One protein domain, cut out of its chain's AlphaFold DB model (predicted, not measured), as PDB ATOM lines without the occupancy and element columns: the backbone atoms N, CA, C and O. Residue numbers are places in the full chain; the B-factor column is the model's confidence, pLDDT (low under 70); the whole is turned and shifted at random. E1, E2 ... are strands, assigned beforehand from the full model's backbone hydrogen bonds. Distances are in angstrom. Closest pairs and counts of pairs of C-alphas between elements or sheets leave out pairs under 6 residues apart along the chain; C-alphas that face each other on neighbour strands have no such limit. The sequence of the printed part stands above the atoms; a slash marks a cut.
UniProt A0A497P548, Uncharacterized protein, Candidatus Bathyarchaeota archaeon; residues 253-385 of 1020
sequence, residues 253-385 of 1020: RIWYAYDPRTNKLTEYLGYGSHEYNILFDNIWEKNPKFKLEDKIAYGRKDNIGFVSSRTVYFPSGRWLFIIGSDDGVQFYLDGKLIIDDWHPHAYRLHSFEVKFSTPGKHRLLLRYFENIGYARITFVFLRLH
ATOM      1  N   ARG A 253      17.615 -28.226 -10.493       91.94
ATOM      2  CA  ARG A 253      17.389 -28.037 -11.932       91.94
ATOM      3  C   ARG A 253      15.939 -28.330 -12.264       91.94
ATOM      4  O   ARG A 253      15.424 -29.396 -11.911       91.94
ATOM      5  N   ILE A 254      15.314 -27.382 -12.945       85.00
ATOM      6  CA  ILE A 254      13.951 -27.442 -13.459       85.00
ATOM      7  C   ILE A 254      14.072 -27.385 -14.979       85.00
ATOM      8  O   ILE A 254      14.538 -26.380 -15.515       85.00
ATOM      9  N   TRP A 255      13.722 -28.471 -15.656       86.75
ATOM     10  CA  TRP A 255      13.979 -28.666 -17.081       86.75
ATOM     11  C   TRP A 255      12.782 -28.287 -17.939       86.75
ATOM     12  O   TRP A 255      11.635 -28.551 -17.577       86.75
ATOM     13  N   TYR A 256      13.063 -27.722 -19.105       86.69
ATOM     14  CA  TYR A 256      12.082 -27.229 -20.057       86.69
ATOM     15  C   TYR A 256      12.460 -27.624 -21.485       86.69
ATOM     16  O   TYR A 256      13.639 -27.745 -21.814       86.69
ATOM     17  N   ALA A 257      11.469 -27.761 -22.358       86.19
ATOM     18  CA  ALA A 257      11.679 -27.689 -23.791       86.19
ATOM     19  C   ALA A 257      12.107 -26.268 -24.160       86.19
ATOM     20  O   ALA A 257      11.523 -25.293 -23.679       86.19
ATOM     21  N   TYR A 258      13.078 -26.145 -25.050       90.31
ATOM     22  CA  TYR A 258      13.431 -24.879 -25.676       90.31
ATOM     23  C   TYR A 258      12.792 -24.813 -27.071       90.31
ATOM     24  O   TYR A 258      12.854 -25.786 -27.817       90.31
ATOM     25  N   ASP A 259      12.133 -23.701 -27.414       87.62
ATOM     26  CA  ASP A 259      11.594 -23.481 -28.763       87.62
ATOM     27  C   ASP A 259      12.444 -22.438 -29.509       87.62
ATOM     28  O   ASP A 259      12.342 -21.240 -29.210       87.62
ATOM     29  N   PRO A 260      13.226 -22.846 -30.525       88.50
ATOM     30  CA  PRO A 260      14.098 -21.938 -31.263       88.50
ATOM     31  C   PRO A 260      13.333 -20.881 -32.065       88.50
ATOM     32  O   PRO A 260      13.897 -19.846 -32.409       88.50
ATOM     33  N   ARG A 261      12.041 -21.091 -32.354       85.75
ATOM     34  CA  ARG A 261      11.215 -20.116 -33.088       85.75
ATOM     35  C   ARG A 261      10.825 -18.929 -32.219       85.75
ATOM     36  O   ARG A 261      10.604 -17.840 -32.739       85.75
ATOM     37  N   THR A 262      10.700 -19.150 -30.911       86.62
ATOM     38  CA  THR A 262      10.321 -18.108 -29.947       86.62
ATOM     39  C   THR A 262      11.487 -17.660 -29.069       86.62
ATOM     40  O   THR A 262      11.355 -16.645 -28.389       86.62
ATOM     41  N   ASN A 263      12.622 -18.372 -29.110       88.00
ATOM     42  CA  ASN A 263      13.791 -18.173 -28.250       88.00
ATOM     43  C   ASN A 263      13.429 -18.218 -26.751       88.00
ATOM     44  O   ASN A 263      13.896 -17.415 -25.936       88.00
ATOM     45  N   LYS A 264      12.529 -19.136 -26.380       87.00
ATOM     46  CA  LYS A 264      12.008 -19.278 -25.013       87.00
ATOM     47  C   LYS A 264      12.062 -20.725 -24.535       87.00
ATOM     48  O   LYS A 264      11.875 -21.664 -25.307       87.00
ATOM     49  N   LEU A 265      12.238 -20.879 -23.224       85.81
ATOM     50  CA  LEU A 265      11.843 -22.098 -22.520       85.81
ATOM     51  C   LEU A 265      10.310 -22.150 -22.489       85.81
ATOM     52  O   LEU A 265       9.677 -21.142 -22.177       85.81
ATOM     53  N   THR A 266       9.726 -23.289 -22.852       78.62
ATOM     54  CA  THR A 266       8.283 -23.435 -23.099       78.62
ATOM     55  C   THR A 266       7.673 -24.526 -22.220       78.62
ATOM     56  O   THR A 266       7.222 -24.260 -21.110       78.62
ATOM     57  N   GLU A 267       7.654 -25.766 -22.703       76.81
ATOM     58  CA  GLU A 267       7.059 -26.912 -22.020       76.81
ATOM     59  C   GLU A 267       7.911 -27.316 -20.818       76.81
ATOM     60  O   GLU A 267       9.098 -27.596 -20.958       76.81
ATOM     61  N   TYR A 268       7.315 -27.383 -19.634       75.75
ATOM     62  CA  TYR A 268       7.989 -27.917 -18.458       75.75
ATOM     63  C   TYR A 268       8.120 -29.444 -18.554       75.75
ATOM     64  O   TYR A 268       7.119 -30.146 -18.655       75.75
ATOM     65  N   LEU A 269       9.354 -29.950 -18.506       70.62
ATOM     66  CA  LEU A 269       9.669 -31.374 -18.676       70.62
ATOM     67  C   LEU A 269       9.773 -32.110 -17.337       70.62
ATOM     68  O   LEU A 269       9.362 -33.264 -17.226       70.62
ATOM     69  N   GLY A 270      10.304 -31.447 -16.309       65.88
ATOM     70  CA  GLY A 270      10.357 -32.002 -14.961       65.88
ATOM     71  C   GLY A 270      11.514 -31.507 -14.098       65.88
ATOM     72  O   GLY A 270      12.232 -30.567 -14.435       65.88
ATOM     73  N   TYR A 271      11.640 -32.113 -12.919       73.25
ATOM     74  CA  TYR A 271      12.654 -31.805 -11.914       73.25
ATOM     75  C   TYR A 271      13.809 -32.818 -11.943       73.25
ATOM     76  O   TYR A 271      13.574 -34.027 -11.948       73.25
ATOM     77  N   GLY A 272      15.048 -32.329 -11.883       70.62
ATOM     78  CA  GLY A 272      16.248 -33.163 -11.993       70.62
ATOM     79  C   GLY A 272      16.497 -33.701 -13.419       70.62
ATOM     80  O   GLY A 272      15.659 -33.558 -14.290       70.62
ATOM     81  N   SER A 273      17.646 -34.298 -13.735       81.62
ATOM     82  CA  SER A 273      18.815 -34.531 -12.880       81.62
ATOM     83  C   SER A 273      19.386 -33.220 -12.332       81.62
ATOM     84  O   SER A 273      19.425 -32.202 -13.020       81.62
ATOM     85  N   HIS A 274      19.710 -33.219 -11.039       87.50
ATOM     86  CA  HIS A 274      20.366 -32.096 -10.369       87.50
ATOM     87  C   HIS A 274      21.868 -32.188 -10.540       87.50
ATOM     88  O   HIS A 274      22.394 -33.276 -10.757       87.50
ATOM     89  N   GLU A 275      22.538 -31.062 -10.351       89.12
ATOM     90  CA  GLU A 275      23.989 -31.030 -10.250       89.12
ATOM     91  C   GLU A 275      24.386 -30.913  -8.777       89.12
ATOM     92  O   GLU A 275      23.878 -30.060  -8.057       89.12
ATOM     93  N   TYR A 276      25.241 -31.806  -8.295       87.94
ATOM     94  CA  TYR A 276      25.628 -31.868  -6.883       87.94
ATOM     95  C   TYR A 276      26.974 -31.189  -6.619       87.94
ATOM     96  O   TYR A 276      27.230 -30.745  -5.499       87.94
ATOM     97  N   ASN A 277      27.816 -31.053  -7.640       87.44
ATOM     98  CA  ASN A 277      29.052 -30.305  -7.556       87.44
ATOM     99  C   ASN A 277      28.735 -28.806  -7.545       87.44
ATOM    100  O   ASN A 277      28.043 -28.266  -8.407       87.44
ATOM    101  N   ILE A 278      29.241 -28.103  -6.530       91.44
ATOM    102  CA  ILE A 278      29.047 -26.652  -6.406       91.44
ATOM    103  C   ILE A 278      29.685 -25.885  -7.572       91.44
ATOM    104  O   ILE A 278      29.143 -24.861  -7.989       91.44
ATOM    105  N   LEU A 279      30.798 -26.405  -8.090       91.50
ATOM    106  CA  LEU A 279      31.473 -25.976  -9.309       91.50
ATOM    107  C   LEU A 279      31.352 -27.121 -10.315       91.50
ATOM    108  O   LEU A 279      31.670 -28.252  -9.957       91.50
ATOM    109  N   PHE A 280      30.926 -26.852 -11.544       88.00
ATOM    110  CA  PHE A 280      30.700 -27.909 -12.532       88.00
ATOM    111  C   PHE A 280      31.075 -27.477 -13.948       88.00
ATOM    112  O   PHE A 280      31.067 -26.291 -14.284       88.00
ATOM    113  N   ASP A 281      31.371 -28.473 -14.776       84.38
ATOM    114  CA  ASP A 281      31.497 -28.365 -16.225       84.38
ATOM    115  C   ASP A 281      30.766 -29.564 -16.834       84.38
ATOM    116  O   ASP A 281      31.329 -30.650 -16.955       84.38
ATOM    117  N   ASN A 282      29.472 -29.408 -17.116       84.88
ATOM    118  CA  ASN A 282      28.703 -30.487 -17.722       84.88
ATOM    119  C   ASN A 282      28.870 -30.428 -19.232       84.88
ATOM    120  O   ASN A 282      28.486 -29.442 -19.863       84.88
ATOM    121  N   ILE A 283      29.422 -31.502 -19.785       80.12
ATOM    122  CA  ILE A 283      29.669 -31.685 -21.209       80.12
ATOM    123  C   ILE A 283      28.813 -32.868 -21.665       80.12
ATOM    124  O   ILE A 283      29.074 -34.006 -21.279       80.12
ATOM    125  N   TRP A 284      27.797 -32.616 -22.489       79.44
ATOM    126  CA  TRP A 284      26.951 -33.664 -23.070       79.44
ATOM    127  C   TRP A 284      27.411 -33.970 -24.506       79.44
ATOM    128  O   TRP A 284      26.718 -33.695 -25.487       79.44
ATOM    129  N   GLU A 285      28.633 -34.501 -24.631       67.00
ATOM    130  CA  GLU A 285      29.317 -34.780 -25.905       67.00
ATOM    131  C   GLU A 285      29.204 -36.256 -26.352       67.00
ATOM    132  O   GLU A 285      29.089 -37.177 -25.545       67.00
ATOM    133  N   LYS A 286      29.315 -36.500 -27.671       48.50
ATOM    134  CA  LYS A 286      29.677 -37.810 -28.240       48.50
ATOM    135  C   LYS A 286      31.195 -37.969 -28.307       48.50
ATOM    136  O   LYS A 286      31.815 -37.428 -29.218       48.50
ATOM    137  N   ASN A 287      31.779 -38.814 -27.459       44.72
ATOM    138  CA  ASN A 287      33.097 -39.367 -27.763       44.72
ATOM    139  C   ASN A 287      32.940 -40.418 -28.885       44.72
ATOM    140  O   ASN A 287      32.253 -41.421 -28.680       44.72
ATOM    141  N   PRO A 288      33.559 -40.254 -30.070       38.25
ATOM    142  CA  PRO A 288      33.397 -41.187 -31.187       38.25
ATOM    143  C   PRO A 288      33.909 -42.618 -30.917       38.25
ATOM    144  O   PRO A 288      33.689 -43.493 -31.756       38.25
ATOM    145  N   LYS A 289      34.557 -42.893 -29.771       37.66
ATOM    146  CA  LYS A 289      35.042 -44.233 -29.384       37.66
ATOM    147  C   LYS A 289      34.278 -44.938 -28.251       37.66
ATOM    148  O   LYS A 289      34.454 -46.145 -28.114       37.66
ATOM    149  N   PHE A 290      33.417 -44.268 -27.479       42.59
ATOM    150  CA  PHE A 290      32.790 -44.866 -26.285       42.59
ATOM    151  C   PHE A 290      31.301 -44.495 -26.185       42.59
ATOM    152  O   PHE A 290      30.913 -43.357 -26.420       42.59
ATOM    153  N   LYS A 291      30.439 -45.479 -25.900       44.31
ATOM    154  CA  LYS A 291      28.974 -45.317 -25.850       44.31
ATOM    155  C   LYS A 291      28.498 -44.550 -24.600       44.31
ATOM    156  O   LYS A 291      28.975 -44.860 -23.515       44.31
ATOM    157  N   LEU A 292      27.411 -43.779 -24.811       47.66
ATOM    158  CA  LEU A 292      26.421 -43.157 -23.889       47.66
ATOM    159  C   LEU A 292      26.759 -41.699 -23.506       47.66
ATOM    160  O   LEU A 292      27.816 -41.467 -22.950       47.66
ATOM    161  N   GLU A 293      25.953 -40.666 -23.804       50.62
ATOM    162  CA  GLU A 293      24.483 -40.570 -23.877       50.62
ATOM    163  C   GLU A 293      23.986 -39.809 -25.135       50.62
ATOM    164  O   GLU A 293      24.462 -38.728 -25.457       50.62
ATOM    165  N   ASP A 294      22.968 -40.320 -25.842       57.34
ATOM    166  CA  ASP A 294      22.302 -39.589 -26.947       57.34
ATOM    167  C   ASP A 294      21.305 -38.514 -26.436       57.34
ATOM    168  O   ASP A 294      20.437 -38.072 -27.191       57.34
ATOM    169  N   LYS A 295      21.329 -38.162 -25.139       72.62
ATOM    170  CA  LYS A 295      20.276 -37.403 -24.436       72.62
ATOM    171  C   LYS A 295      20.873 -36.588 -23.278       72.62
ATOM    172  O   LYS A 295      21.591 -37.159 -22.476       72.62
ATOM    173  N   ILE A 296      20.505 -35.311 -23.158       84.38
ATOM    174  CA  ILE A 296      20.843 -34.412 -22.039       84.38
ATOM    175  C   ILE A 296      19.955 -34.705 -20.824       84.38
ATOM    176  O   ILE A 296      20.429 -35.012 -19.736       84.38
ATOM    177  N   ALA A 297      18.635 -34.606 -21.003       82.56
ATOM    178  CA  ALA A 297      17.636 -34.933 -19.990       82.56
ATOM    179  C   ALA A 297      16.288 -35.212 -20.666       82.56
ATOM    180  O   ALA A 297      16.038 -34.788 -21.794       82.56
ATOM    181  N   TYR A 298      15.406 -35.960 -19.995       76.31
ATOM    182  CA  TYR A 298      14.038 -36.236 -20.471       76.31
ATOM    183  C   TYR A 298      13.941 -36.774 -21.904       76.31
ATOM    184  O   TYR A 298      13.000 -36.480 -22.638       76.31
ATOM    185  N   GLY A 299      14.916 -37.575 -22.333       77.31
ATOM    186  CA  GLY A 299      14.885 -38.143 -23.676       77.31
ATOM    187  C   GLY A 299      15.317 -37.194 -24.795       77.31
ATOM    188  O   GLY A 299      15.316 -37.635 -25.942       77.31
ATOM    189  N   ARG A 300      15.683 -35.944 -24.485       84.50
ATOM    190  CA  ARG A 300      16.045 -34.912 -25.461       84.50
ATOM    191  C   ARG A 300      17.545 -34.671 -25.479       84.50
ATOM    192  O   ARG A 300      18.173 -34.647 -24.425       84.50
ATOM    193  N   LYS A 301      18.086 -34.469 -26.676       85.25
ATOM    194  CA  LYS A 301      19.458 -34.002 -26.900       85.25
ATOM    195  C   LYS A 301      19.492 -32.505 -27.194       85.25
ATOM    196  O   LYS A 301      20.278 -31.785 -26.615       85.25
ATOM    197  N   ASP A 302      18.607 -32.081 -28.078       89.00
ATOM    198  CA  ASP A 302      18.512 -30.727 -28.599       89.00
ATOM    199  C   ASP A 302      17.203 -30.092 -28.099       89.00
ATOM    200  O   ASP A 302      16.299 -30.798 -27.623       89.00
ATOM    201  N   ASN A 303      17.050 -28.778 -28.264       92.44
ATOM    202  CA  ASN A 303      15.830 -28.044 -27.912       92.44
ATOM    203  C   ASN A 303      15.386 -28.289 -26.458       92.44
ATOM    204  O   ASN A 303      14.217 -28.596 -26.165       92.44
ATOM    205  N   ILE A 304      16.338 -28.177 -25.537       92.75
ATOM    206  CA  ILE A 304      16.150 -28.407 -24.107       92.75
ATOM    207  C   ILE A 304      16.898 -27.350 -23.302       92.75
ATOM    208  O   ILE A 304      17.960 -26.898 -23.689       92.75
ATOM    209  N   GLY A 305      16.362 -26.950 -22.157       94.00
ATOM    210  CA  GLY A 305      17.045 -26.037 -21.252       94.00
ATOM    211  C   GLY A 305      16.609 -26.230 -19.815       94.00
ATOM    212  O   GLY A 305      15.744 -27.056 -19.515       94.00
ATOM    213  N   PHE A 306      17.196 -25.462 -18.907       94.56
ATOM    214  CA  PHE A 306      16.820 -25.502 -17.502       94.56
ATOM    215  C   PHE A 306      16.908 -24.137 -16.826       94.56
ATOM    216  O   PHE A 306      17.624 -23.229 -17.252       94.56
ATOM    217  N   VAL A 307      16.199 -24.036 -15.706       94.56
ATOM    218  CA  VAL A 307      16.443 -23.051 -14.654       94.56
ATOM    219  C   VAL A 307      17.089 -23.788 -13.485       94.56
ATOM    220  O   VAL A 307      16.539 -24.776 -12.997       94.56
ATOM    221  N   SER A 308      18.264 -23.330 -13.063       96.38
ATOM    222  CA  SER A 308      19.086 -23.966 -12.040       96.38
ATOM    223  C   SER A 308      19.353 -23.022 -10.873       96.38
ATOM    224  O   SER A 308      19.791 -21.896 -11.100       96.38
ATOM    225  N   SER A 309      19.097 -23.443  -9.633       96.31
ATOM    226  CA  SER A 309      19.192 -22.575  -8.451       96.31
ATOM    227  C   SER A 309      19.991 -23.188  -7.302       96.31
ATOM    228  O   SER A 309      19.982 -24.405  -7.100       96.31
ATOM    229  N   ARG A 310      20.697 -22.333  -6.552       97.69
ATOM    230  CA  ARG A 310      21.499 -22.725  -5.385       97.69
ATOM    231  C   ARG A 310      21.747 -21.548  -4.441       97.69
ATOM    232  O   ARG A 310      21.880 -20.412  -4.892       97.69
ATOM    233  N   THR A 311      21.890 -21.819  -3.147       98.19
ATOM    234  CA  THR A 311      22.432 -20.864  -2.164       98.19
ATOM    235  C   THR A 311      23.888 -21.200  -1.830       98.19
ATOM    236  O   THR A 311      24.208 -22.347  -1.520       98.19
ATOM    237  N   VAL A 312      24.785 -20.209  -1.873       97.31
ATOM    238  CA  VAL A 312      26.219 -20.375  -1.566       97.31
ATOM    239  C   VAL A 312      26.683 -19.326  -0.560       97.31
ATOM    240  O   VAL A 312      26.331 -18.155  -0.666       97.31
ATOM    241  N   TYR A 313      27.489 -19.743   0.419       96.62
ATOM    242  CA  TYR A 313      28.147 -18.827   1.346       96.62
ATOM    243  C   TYR A 313      29.453 -18.291   0.752       96.62
ATOM    244  O   TYR A 313      30.353 -19.068   0.438       96.62
ATOM    245  N   PHE A 314      29.576 -16.967   0.659       95.69
ATOM    246  CA  PHE A 314      30.798 -16.289   0.237       95.69
ATOM    247  C   PHE A 314      31.393 -15.494   1.402       95.69
ATOM    248  O   PHE A 314      30.727 -14.613   1.949       95.69
ATOM    249  N   PRO A 315      32.655 -15.755   1.787       95.12
ATOM    250  CA  PRO A 315      33.435 -14.833   2.602       95.12
ATOM    251  C   PRO A 315      33.602 -13.460   1.939       95.12
ATOM    252  O   PRO A 315      33.610 -13.341   0.709       95.12
ATOM    253  N   SER A 316      33.841 -12.428   2.754       93.06
ATOM    254  CA  SER A 316      34.190 -11.104   2.237       93.06
ATOM    255  C   SER A 316      35.464 -11.156   1.384       93.06
ATOM    256  O   SER A 316      36.454 -11.812   1.739       93.06
ATOM    257  N   GLY A 317      35.456 -10.443   0.263       92.56
ATOM    258  CA  GLY A 317      36.570 -10.407  -0.680       92.56
ATOM    259  C   GLY A 317      36.125 -10.184  -2.119       92.56
ATOM    260  O   GLY A 317      34.939  -9.990  -2.398       92.56
ATOM    261  N   ARG A 318      37.099 -10.201  -3.033       93.44
ATOM    262  CA  ARG A 318      36.858 -10.196  -4.477       93.44
ATOM    263  C   ARG A 318      36.779 -11.628  -4.990       93.44
ATOM    264  O   ARG A 318      37.572 -12.476  -4.590       93.44
ATOM    265  N   TRP A 319      35.829 -11.875  -5.875       94.50
ATOM    266  CA  TRP A 319      35.552 -13.181  -6.456       94.50
ATOM    267  C   TRP A 319      35.397 -13.030  -7.959       94.50
ATOM    268  O   TRP A 319      34.732 -12.104  -8.413       94.50
ATOM    269  N   LEU A 320      36.001 -13.933  -8.720       94.69
ATOM    270  CA  LEU A 320      35.813 -14.048 -10.158       94.69
ATOM    271  C   LEU A 320      34.853 -15.202 -10.418       94.69
ATOM    272  O   LEU A 320      35.098 -16.318  -9.964       94.69
ATOM    273  N   PHE A 321      33.785 -14.931 -11.154       96.50
ATOM    274  CA  PHE A 321      32.895 -15.951 -11.693       96.50
ATOM    275  C   PHE A 321      33.287 -16.225 -13.142       96.50
ATOM    276  O   PHE A 321      33.599 -15.292 -13.881       96.50
ATOM    277  N   ILE A 322      33.274 -17.496 -13.528       94.81
ATOM    278  CA  ILE A 322      33.503 -17.986 -14.884       94.81
ATOM    279  C   ILE A 322      32.297 -18.852 -15.242       94.81
ATOM    280  O   ILE A 322      32.039 -19.863 -14.586       94.81
ATOM    281  N   ILE A 323      31.545 -18.438 -16.256       95.69
ATOM    282  CA  ILE A 323      30.339 -19.130 -16.715       95.69
ATOM    283  C   ILE A 323      30.488 -19.374 -18.206       95.69
ATOM    284  O   ILE A 323      30.767 -18.442 -18.953       95.69
ATOM    285  N   GLY A 324      30.337 -20.624 -18.623       93.31
ATOM    286  CA  GLY A 324      30.425 -21.017 -20.024       93.31
ATOM    287  C   GLY A 324      29.127 -21.645 -20.486       93.31
ATOM    288  O   GLY A 324      28.527 -22.393 -19.718       93.31
ATOM    289  N   SER A 325      28.708 -21.370 -21.713       94.19
ATOM    290  CA  SER A 325      27.590 -22.069 -22.346       94.19
ATOM    291  C   SER A 325      27.856 -22.297 -23.820       94.19
ATOM    292  O   SER A 325      28.444 -21.441 -24.483       94.19
ATOM    293  N   ASP A 326      27.442 -23.463 -24.301       90.81
ATOM    294  CA  ASP A 326      27.077 -23.676 -25.699       90.81
ATOM    295  C   ASP A 326      25.599 -23.316 -25.842       90.81
ATOM    296  O   ASP A 326      24.792 -23.739 -25.021       90.81
ATOM    297  N   ASP A 327      25.272 -22.464 -26.803       94.88
ATOM    298  CA  ASP A 327      24.028 -21.701 -26.867       94.88
ATOM    299  C   ASP A 327      23.773 -20.833 -25.619       94.88
ATOM    300  O   ASP A 327      24.704 -20.320 -24.997       94.88
ATOM    301  N   GLY A 328      22.516 -20.549 -25.280       95.94
ATOM    302  CA  GLY A 328      22.205 -19.383 -24.464       95.94
ATOM    303  C   GLY A 328      22.326 -19.585 -22.957       95.94
ATOM    304  O   GLY A 328      21.939 -20.613 -22.393       95.94
ATOM    305  N   VAL A 329      22.768 -18.526 -22.275       97.94
ATOM    306  CA  VAL A 329      22.874 -18.475 -20.814       97.94
ATOM    307  C   VAL A 329      22.429 -17.137 -20.238       97.94
ATOM    308  O   VAL A 329      22.707 -16.061 -20.765       97.94
ATOM    309  N   GLN A 330      21.765 -17.203 -19.087       98.12
ATOM    310  CA  GLN A 330      21.584 -16.058 -18.202       98.12
ATOM    311  C   GLN A 330      22.014 -16.425 -16.791       98.12
ATOM    312  O   GLN A 330      21.694 -17.505 -16.295       98.12
ATOM    313  N   PHE A 331      22.677 -15.500 -16.107       98.38
ATOM    314  CA  PHE A 331      23.067 -15.689 -14.714       98.38
ATOM    315  C   PHE A 331      22.585 -14.540 -13.840       98.38
ATOM    316  O   PHE A 331      22.782 -13.370 -14.173       98.38
ATOM    317  N   TYR A 332      22.001 -14.888 -12.695       98.06
ATOM    318  CA  TYR A 332      21.527 -13.948 -11.696       98.06
ATOM    319  C   TYR A 332      22.201 -14.211 -10.350       98.06
ATOM    320  O   TYR A 332      22.250 -15.346  -9.869       98.06
ATOM    321  N   LEU A 333      22.646 -13.131  -9.715       97.69
ATOM    322  CA  LEU A 333      23.173 -13.115  -8.353       97.69
ATOM    323  C   LEU A 333      22.242 -12.269  -7.482       97.69
ATOM    324  O   LEU A 333      22.003 -11.099  -7.775       97.69
ATOM    325  N   ASP A 334      21.668 -12.877  -6.447       95.81
ATOM    326  CA  ASP A 334      20.669 -12.272  -5.558       95.81
ATOM    327  C   ASP A 334      19.472 -11.644  -6.294       95.81
ATOM    328  O   ASP A 334      18.868 -10.675  -5.838       95.81
ATOM    329  N   GLY A 335      19.103 -12.229  -7.438       93.19
ATOM    330  CA  GLY A 335      18.014 -11.761  -8.300       93.19
ATOM    331  C   GLY A 335      18.412 -10.672  -9.302       93.19
ATOM    332  O   GLY A 335      17.591 -10.296 -10.136       93.19
ATOM    333  N   LYS A 336      19.659 -10.187  -9.281       96.75
ATOM    334  CA  LYS A 336      20.181  -9.246 -10.278       96.75
ATOM    335  C   LYS A 336      20.777 -10.002 -11.464       96.75
ATOM    336  O   LYS A 336      21.674 -10.811 -11.262       96.75
ATOM    337  N   LEU A 337      20.322  -9.694 -12.680       96.62
ATOM    338  CA  LEU A 337      20.893 -10.208 -13.930       96.62
ATOM    339  C   LEU A 337      22.324  -9.681 -14.116       96.62
ATOM    340  O   LEU A 337      22.548  -8.469 -14.085       96.62
ATOM    341  N   ILE A 338      23.283 -10.594 -14.269       97.69
ATOM    342  CA  ILE A 338      24.709 -10.290 -14.446       97.69
ATOM    343  C   ILE A 338      25.182 -10.641 -15.859       97.69
ATOM    344  O   ILE A 338      25.885  -9.841 -16.467       97.69
ATOM    345  N   ILE A 339      24.791 -11.811 -16.375       97.50
ATOM    346  CA  ILE A 339      25.061 -12.234 -17.757       97.50
ATOM    347  C   ILE A 339      23.733 -12.412 -18.473       97.50
ATOM    348  O   ILE A 339      22.847 -13.079 -17.936       97.50
ATOM    349  N   ASP A 340      23.644 -11.857 -19.679       97.19
ATOM    350  CA  ASP A 340      22.527 -12.021 -20.603       97.19
ATOM    351  C   ASP A 340      23.056 -12.316 -22.012       97.19
ATOM    352  O   ASP A 340      23.227 -11.409 -22.824       97.19
ATOM    353  N   ASP A 341      23.383 -13.585 -22.270       97.00
ATOM    354  CA  ASP A 341      23.796 -14.093 -23.585       97.00
ATOM    355  C   ASP A 341      22.749 -15.119 -24.052       97.00
ATOM    356  O   ASP A 341      23.004 -16.313 -24.158       97.00
ATOM    357  N   TRP A 342      21.495 -14.672 -24.200       96.38
ATOM    358  CA  TRP A 342      20.338 -15.534 -24.487       96.38
ATOM    359  C   TRP A 342      20.063 -15.672 -25.994       96.38
ATOM    360  O   TRP A 342      18.989 -15.318 -26.494       96.38
ATOM    361  N   HIS A 343      21.052 -16.155 -26.743       94.50
ATOM    362  CA  HIS A 343      20.913 -16.475 -28.164       94.50
ATOM    363  C   HIS A 343      21.800 -17.671 -28.548       94.50
ATOM    364  O   HIS A 343      22.767 -17.944 -27.845       94.50
ATOM    365  N   PRO A 344      21.524 -18.373 -29.664       93.75
ATOM    366  CA  PRO A 344      22.372 -19.479 -30.099       93.75
ATOM    367  C   PRO A 344      23.800 -19.022 -30.418       93.75
ATOM    368  O   PRO A 344      23.985 -18.013 -31.114       93.75
ATOM    369  N   HIS A 345      24.801 -19.742 -29.928       94.12
ATOM    370  CA  HIS A 345      26.219 -19.468 -30.157       94.12
ATOM    371  C   HIS A 345      27.066 -20.691 -29.804       94.12
ATOM    372  O   HIS A 345      26.709 -21.440 -28.914       94.12
ATOM    373  N   ALA A 346      28.228 -20.853 -30.440       90.44
ATOM    374  CA  ALA A 346      29.182 -21.878 -30.014       90.44
ATOM    375  C   ALA A 346      29.660 -21.633 -28.571       90.44
ATOM    376  O   ALA A 346      29.621 -20.488 -28.100       90.44
ATOM    377  N   TYR A 347      30.176 -22.680 -27.920       89.12
ATOM    378  CA  TYR A 347      30.690 -22.604 -26.554       89.12
ATOM    379  C   TYR A 347      31.554 -21.361 -26.308       89.12
ATOM    380  O   TYR A 347      32.581 -21.136 -26.957       89.12
ATOM    381  N   ARG A 348      31.131 -20.541 -25.345       90.12
ATOM    382  CA  ARG A 348      31.771 -19.271 -24.996       90.12
ATOM    383  C   ARG A 348      31.858 -19.118 -23.489       90.12
ATOM    384  O   ARG A 348      30.899 -19.391 -22.777       90.12
ATOM    385  N   LEU A 349      32.993 -18.600 -23.023       92.44
ATOM    386  CA  LEU A 349      33.201 -18.221 -21.629       92.44
ATOM    387  C   LEU A 349      32.916 -16.742 -21.384       92.44
ATOM    388  O   LEU A 349      33.397 -15.864 -22.099       92.44
ATOM    389  N   HIS A 350      32.224 -16.492 -20.285       94.56
ATOM    390  CA  HIS A 350      32.011 -15.191 -19.675       94.56
ATOM    391  C   HIS A 350      32.709 -15.151 -18.326       94.56
ATOM    392  O   HIS A 350      32.735 -16.146 -17.596       94.56
ATOM    393  N   SER A 351      33.241 -13.990 -17.955       94.12
ATOM    394  CA  SER A 351      33.731 -13.776 -16.599       94.12
ATOM    395  C   SER A 351      33.418 -12.385 -16.080       94.12
ATOM    396  O   SER A 351      33.362 -11.412 -16.832       94.12
ATOM    397  N   PHE A 352      33.193 -12.295 -14.773       94.69
ATOM    398  CA  PHE A 352      32.934 -11.034 -14.087       94.69
ATOM    399  C   PHE A 352      33.421 -11.102 -12.640       94.69
ATOM    400  O   PHE A 352      33.387 -12.153 -11.996       94.69
ATOM    401  N   GLU A 353      33.873  -9.962 -12.124       95.12
ATOM    402  CA  GLU A 353      34.293  -9.831 -10.731       95.12
ATOM    403  C   GLU A 353      33.147  -9.317  -9.856       95.12
ATOM    404  O   GLU A 353      32.435  -8.377 -10.213       95.12
ATOM    405  N   VAL A 354      33.003  -9.899  -8.667       95.44
ATOM    406  CA  VAL A 354      32.079  -9.451  -7.623       95.44
ATOM    407  C   VAL A 354      32.856  -9.220  -6.334       95.44
ATOM    408  O   VAL A 354      33.667 -10.049  -5.921       95.44
ATOM    409  N   LYS A 355      32.598  -8.091  -5.667       95.31
ATOM    410  CA  LYS A 355      33.135  -7.798  -4.334       95.31
ATOM    411  C   LYS A 355      32.043  -7.976  -3.281       95.31
ATOM    412  O   LYS A 355      31.115  -7.172  -3.219       95.31
ATOM    413  N   PHE A 356      32.193  -8.975  -2.416       94.62
ATOM    414  CA  PHE A 356      31.345  -9.144  -1.235       94.62
ATOM    415  C   PHE A 356      31.969  -8.390  -0.056       94.62
ATOM    416  O   PHE A 356      33.077  -8.706   0.377       94.62
ATOM    417  N   SER A 357      31.280  -7.360   0.443       92.56
ATOM    418  CA  SER A 357      31.794  -6.515   1.539       92.56
ATOM    419  C   SER A 357      31.650  -7.174   2.912       92.56
ATOM    420  O   SER A 357      32.482  -6.963   3.786       92.56
ATOM    421  N   THR A 358      30.622  -8.001   3.086       93.38
ATOM    422  CA  THR A 358      30.371  -8.789   4.295       93.38
ATOM    423  C   THR A 358      30.216 -10.255   3.914       93.38
ATOM    424  O   THR A 358      29.653 -10.532   2.853       93.38
ATOM    425  N   PRO A 359      30.683 -11.195   4.750       95.88
ATOM    426  CA  PRO A 359      30.423 -12.605   4.515       95.88
ATOM    427  C   PRO A 359      28.921 -12.911   4.614       95.88
ATOM    428  O   PRO A 359      28.232 -12.348   5.467       95.88
ATOM    429  N   GLY A 360      28.405 -13.810   3.776       96.56
ATOM    430  CA  GLY A 360      26.977 -14.128   3.775       96.56
ATOM    431  C   GLY A 360      26.564 -15.205   2.777       96.56
ATOM    432  O   GLY A 360      27.359 -15.651   1.952       96.56
ATOM    433  N   LYS A 361      25.301 -15.640   2.881       97.44
ATOM    434  CA  LYS A 361      24.655 -16.549   1.924       97.44
ATOM    435  C   LYS A 361      24.057 -15.742   0.772       97.44
ATOM    436  O   LYS A 361      23.310 -14.800   1.018       97.44
ATOM    437  N   HIS A 362      24.356 -16.153  -0.453       97.44
ATOM    438  CA  HIS A 362      23.911 -15.515  -1.687       97.44
ATOM    439  C   HIS A 362      23.152 -16.509  -2.566       97.44
ATOM    440  O   HIS A 362      23.507 -17.690  -2.637       97.44
ATOM    441  N   ARG A 363      22.101 -16.027  -3.233       97.31
ATOM    442  CA  ARG A 363      21.254 -16.823  -4.130       97.31
ATOM    443  C   ARG A 363      21.792 -16.750  -5.551       97.31
ATOM    444  O   ARG A 363      21.909 -15.663  -6.115       97.31
ATOM    445  N   LEU A 364      22.074 -17.905  -6.132       98.31
ATOM    446  CA  LEU A 364      22.568 -18.064  -7.492       98.31
ATOM    447  C   LEU A 364      21.461 -18.676  -8.354       98.31
ATOM    448  O   LEU A 364      20.835 -19.656  -7.943       98.31
ATOM    449  N   LEU A 365      21.225 -18.112  -9.538       97.81
ATOM    450  CA  LEU A 365      20.280 -18.644 -10.519       97.81
ATOM    451  C   LEU A 365      20.928 -18.650 -11.906       97.81
ATOM    452  O   LEU A 365      21.368 -17.612 -12.391       97.81
ATOM    453  N   LEU A 366      20.950 -19.809 -12.550       97.88
ATOM    454  CA  LEU A 366      21.438 -20.002 -13.908       97.88
ATOM    455  C   LEU A 366      20.266 -20.424 -14.793       97.88
ATOM    456  O   LEU A 366      19.542 -21.358 -14.458       97.88
ATOM    457  N   ARG A 367      20.071 -19.757 -15.923       97.44
ATOM    458  CA  ARG A 367      19.190 -20.230 -16.992       97.44
ATOM    459  C   ARG A 367      20.068 -20.638 -18.155       97.44
ATOM    460  O   ARG A 367      21.010 -19.920 -18.471       97.44
ATOM    461  N   TYR A 368      19.746 -21.760 -18.772       97.69
ATOM    462  CA  TYR A 368      20.511 -22.330 -19.871       97.69
ATOM    463  C   TYR A 368      19.560 -22.937 -20.898       97.69
ATOM    464  O   TYR A 368      18.518 -23.477 -20.507       97.69
ATOM    465  N   PHE A 369      19.916 -22.879 -22.175       96.25
ATOM    466  CA  PHE A 369      19.319 -23.729 -23.195       96.25
ATOM    467  C   PHE A 369      20.373 -24.271 -24.150       96.25
ATOM    468  O   PHE A 369      21.349 -23.599 -24.450       96.25
ATOM    469  N   GLU A 370      20.079 -25.458 -24.655       94.62
ATOM    470  CA  GLU A 370      20.694 -26.107 -25.795       94.62
ATOM    471  C   GLU A 370      19.693 -26.090 -26.958       94.62
ATOM    472  O   GLU A 370      18.557 -26.576 -26.825       94.62
ATOM    473  N   ASN A 371      20.094 -25.535 -28.098       93.00
ATOM    474  CA  ASN A 371      19.295 -25.531 -29.315       93.00
ATOM    475  C   ASN A 371      19.620 -26.746 -30.173       93.00
ATOM    476  O   ASN A 371      18.730 -27.575 -30.367       93.00
ATOM    477  N   ILE A 372      20.850 -26.832 -30.692       87.31
ATOM    478  CA  ILE A 372      21.307 -27.918 -31.562       87.31
ATOM    479  C   ILE A 372      22.809 -28.183 -31.417       87.31
ATOM    480  O   ILE A 372      23.631 -27.273 -31.485       87.31
ATOM    481  N   GLY A 373      23.183 -29.458 -31.493       83.69
ATOM    482  CA  GLY A 373      24.564 -29.846 -31.772       83.69
ATOM    483  C   GLY A 373      25.335 -30.262 -30.529       83.69
ATOM    484  O   GLY A 373      25.149 -31.400 -30.073       83.69
ATOM    485  N   TYR A 374      26.291 -29.429 -30.116       79.38
ATOM    486  CA  TYR A 374      27.115 -29.640 -28.928       79.38
ATOM    487  C   TYR A 374      26.467 -28.913 -27.758       79.38
ATOM    488  O   TYR A 374      25.985 -27.808 -27.929       79.38
ATOM    489  N   ALA A 375      26.472 -29.547 -26.587       86.19
ATOM    490  CA  ALA A 375      25.861 -28.985 -25.397       86.19
ATOM    491  C   ALA A 375      26.849 -29.002 -24.244       86.19
ATOM    492  O   ALA A 375      27.368 -30.055 -23.851       86.19
ATOM    493  N   ARG A 376      27.105 -27.821 -23.686       88.44
ATOM    494  CA  ARG A 376      28.015 -27.649 -22.559       88.44
ATOM    495  C   ARG A 376      27.590 -26.477 -21.696       88.44
ATOM    496  O   ARG A 376      27.268 -25.407 -22.204       88.44
ATOM    497  N   ILE A 377      27.661 -26.654 -20.382       92.19
ATOM    498  CA  ILE A 377      27.446 -25.582 -19.410       92.19
ATOM    499  C   ILE A 377      28.475 -25.669 -18.287       92.19
ATOM    500  O   ILE A 377      28.687 -26.715 -17.674       92.19
ATOM    501  N   THR A 378      29.086 -24.534 -17.984       91.62
ATOM    502  CA  THR A 378      30.149 -24.405 -16.991       91.62
ATOM    503  C   THR A 378      29.761 -23.362 -15.961       91.62
ATOM    504  O   THR A 378      29.311 -22.269 -16.310       91.62
ATOM    505  N   PHE A 379      30.007 -23.661 -14.690       94.75
ATOM    506  CA  PHE A 379      29.890 -22.697 -13.609       94.75
ATOM    507  C   PHE A 379      31.038 -22.853 -12.617       94.75
ATOM    508  O   PHE A 379      31.149 -23.862 -11.915       94.75
ATOM    509  N   VAL A 380      31.875 -21.823 -12.525       94.19
ATOM    510  CA  VAL A 380      32.998 -21.757 -11.591       94.19
ATOM    511  C   VAL A 380      33.033 -20.392 -10.916       94.19
ATOM    512  O   VAL A 380      32.765 -19.366 -11.534       94.19
ATOM    513  N   PHE A 381      33.419 -20.357  -9.647       95.25
ATOM    514  CA  PHE A 381      33.858 -19.135  -8.992       95.25
ATOM    515  C   PHE A 381      35.151 -19.393  -8.228       95.25
ATOM    516  O   PHE A 381      35.384 -20.487  -7.714       95.25
ATOM    517  N   LEU A 382      35.990 -18.370  -8.140       93.06
ATOM    518  CA  LEU A 382      37.270 -18.415  -7.444       93.06
ATOM    519  C   LEU A 382      37.521 -17.102  -6.711       93.06
ATOM    520  O   LEU A 382      37.159 -16.022  -7.185       93.06
ATOM    521  N   ARG A 383      38.155 -17.189  -5.545       90.81
ATOM    522  CA  ARG A 383      38.544 -16.006  -4.785       90.81
ATOM    523  C   ARG A 383      39.744 -15.348  -5.465       90.81
ATOM    524  O   ARG A 383      40.706 -16.008  -5.864       90.81
ATOM    525  N   LEU A 384      39.680 -14.033  -5.622       87.56
ATOM    526  CA  LEU A 384      40.803 -13.229  -6.078       87.56
ATOM    527  C   LEU A 384      41.560 -12.733  -4.854       87.56
ATOM    528  O   LEU A 384      41.119 -11.821  -4.155       87.56
ATOM    529  N   HIS A 385      42.700 -13.365  -4.604       81.88
ATOM    530  CA  HIS A 385      43.621 -12.959  -3.555       81.88
ATOM    531  C   HIS A 385      44.394 -11.730  -4.010       81.88
ATOM    532  O   HIS A 385      44.886 -11.676  -5.142       81.88
TER     533      HIS A 385
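Overview. This is residues 253 to 385 of the 1020 residues of an uncharacterized protein of Candidatus Bathyarchaeota archaeon (UniProt A0A497P548). Two antiparallel sheets make a sandwich, the six-stranded sheet E2 E1 E4 E9 E6 E7 curled like part of a barrel and the four-stranded sheet E3 E10 E5 E8 covering part of one face. From E3 to E10 the strands form a jelly roll, one long hairpin wound over both sheets, which nests E3 with E10, E4 with E9, E5 with E8 and E6 with E7; the hairpin of E1 and E2 extends the larger sheet at one edge, and the link from E3 to E4 loops far out round residue 288. The printed part has 133 residues with ten named strands, E1 to E10 in chain order, and no named helix: the class is all strand. It is compact, with a radius of gyration of the C-alphas of 15.4 A, and spans 44 by 35 by 25 A.

Arrangement. Start at E1, residues 253 to 259, which forms a hairpin with edge strand E2, residues 264 to 271; look at N 257 and O 267, 2.8 A. E2 bends by 73 degrees at residue 267. On the other side of E1 find E4, residues 304 to 314, with N 256 and O 305 at 2.8 A; E4 bends by 50 degrees at residue 311. Next comes E9, residues 360 to 370, where N 308 and O 366 are 2.7 A apart, then E6, residues 329 to 333, with N 332 and O 365 at 2.8 A. E6 forms a hairpin with edge strand E7, residues 336 to 341; N 338 and O 331 are 2.8 A apart. In the other sheet, edge strand E3, residues 280 to 283, neighbours E10, residues 376 to 384, with N 282 and O 377 at 2.9 A. E10 neighbours E5, residues 317 to 325, with N 322 and O 380 at 2.8 A, and E5 neighbours edge strand E8, residues 348 to 356, with N 319 and O 354 at 2.8 A. The sheets' best planes are 15 degrees apart. Between the sheets, the closest C-alphas of E5 and E9 are those of Ser 325 and Tyr 368, 7.5 A.

Along the chain. Find C-alpha 253, where E1 begins, at (17.389, -28.037, -11.932). E4 runs 30.9 A from C-alpha 304 at (16.150, -28.407, -24.107), and E9 is 32.5 A long. E5 is 26.2 A, E8 25.8 A and E10 25.4 A, ending at C-alpha 384, (40.803, -13.229, -6.078).

Size, cuts and confidence. The C-alphas of Lys 289 and Thr 358 are farthest apart, 49.1 A. The printed part has no cut. The link E3 to E4, residues 284 to 303, is long. Mean pLDDT of the printed part is 87.5; residue 270 and residues 285 to 294 are under 70.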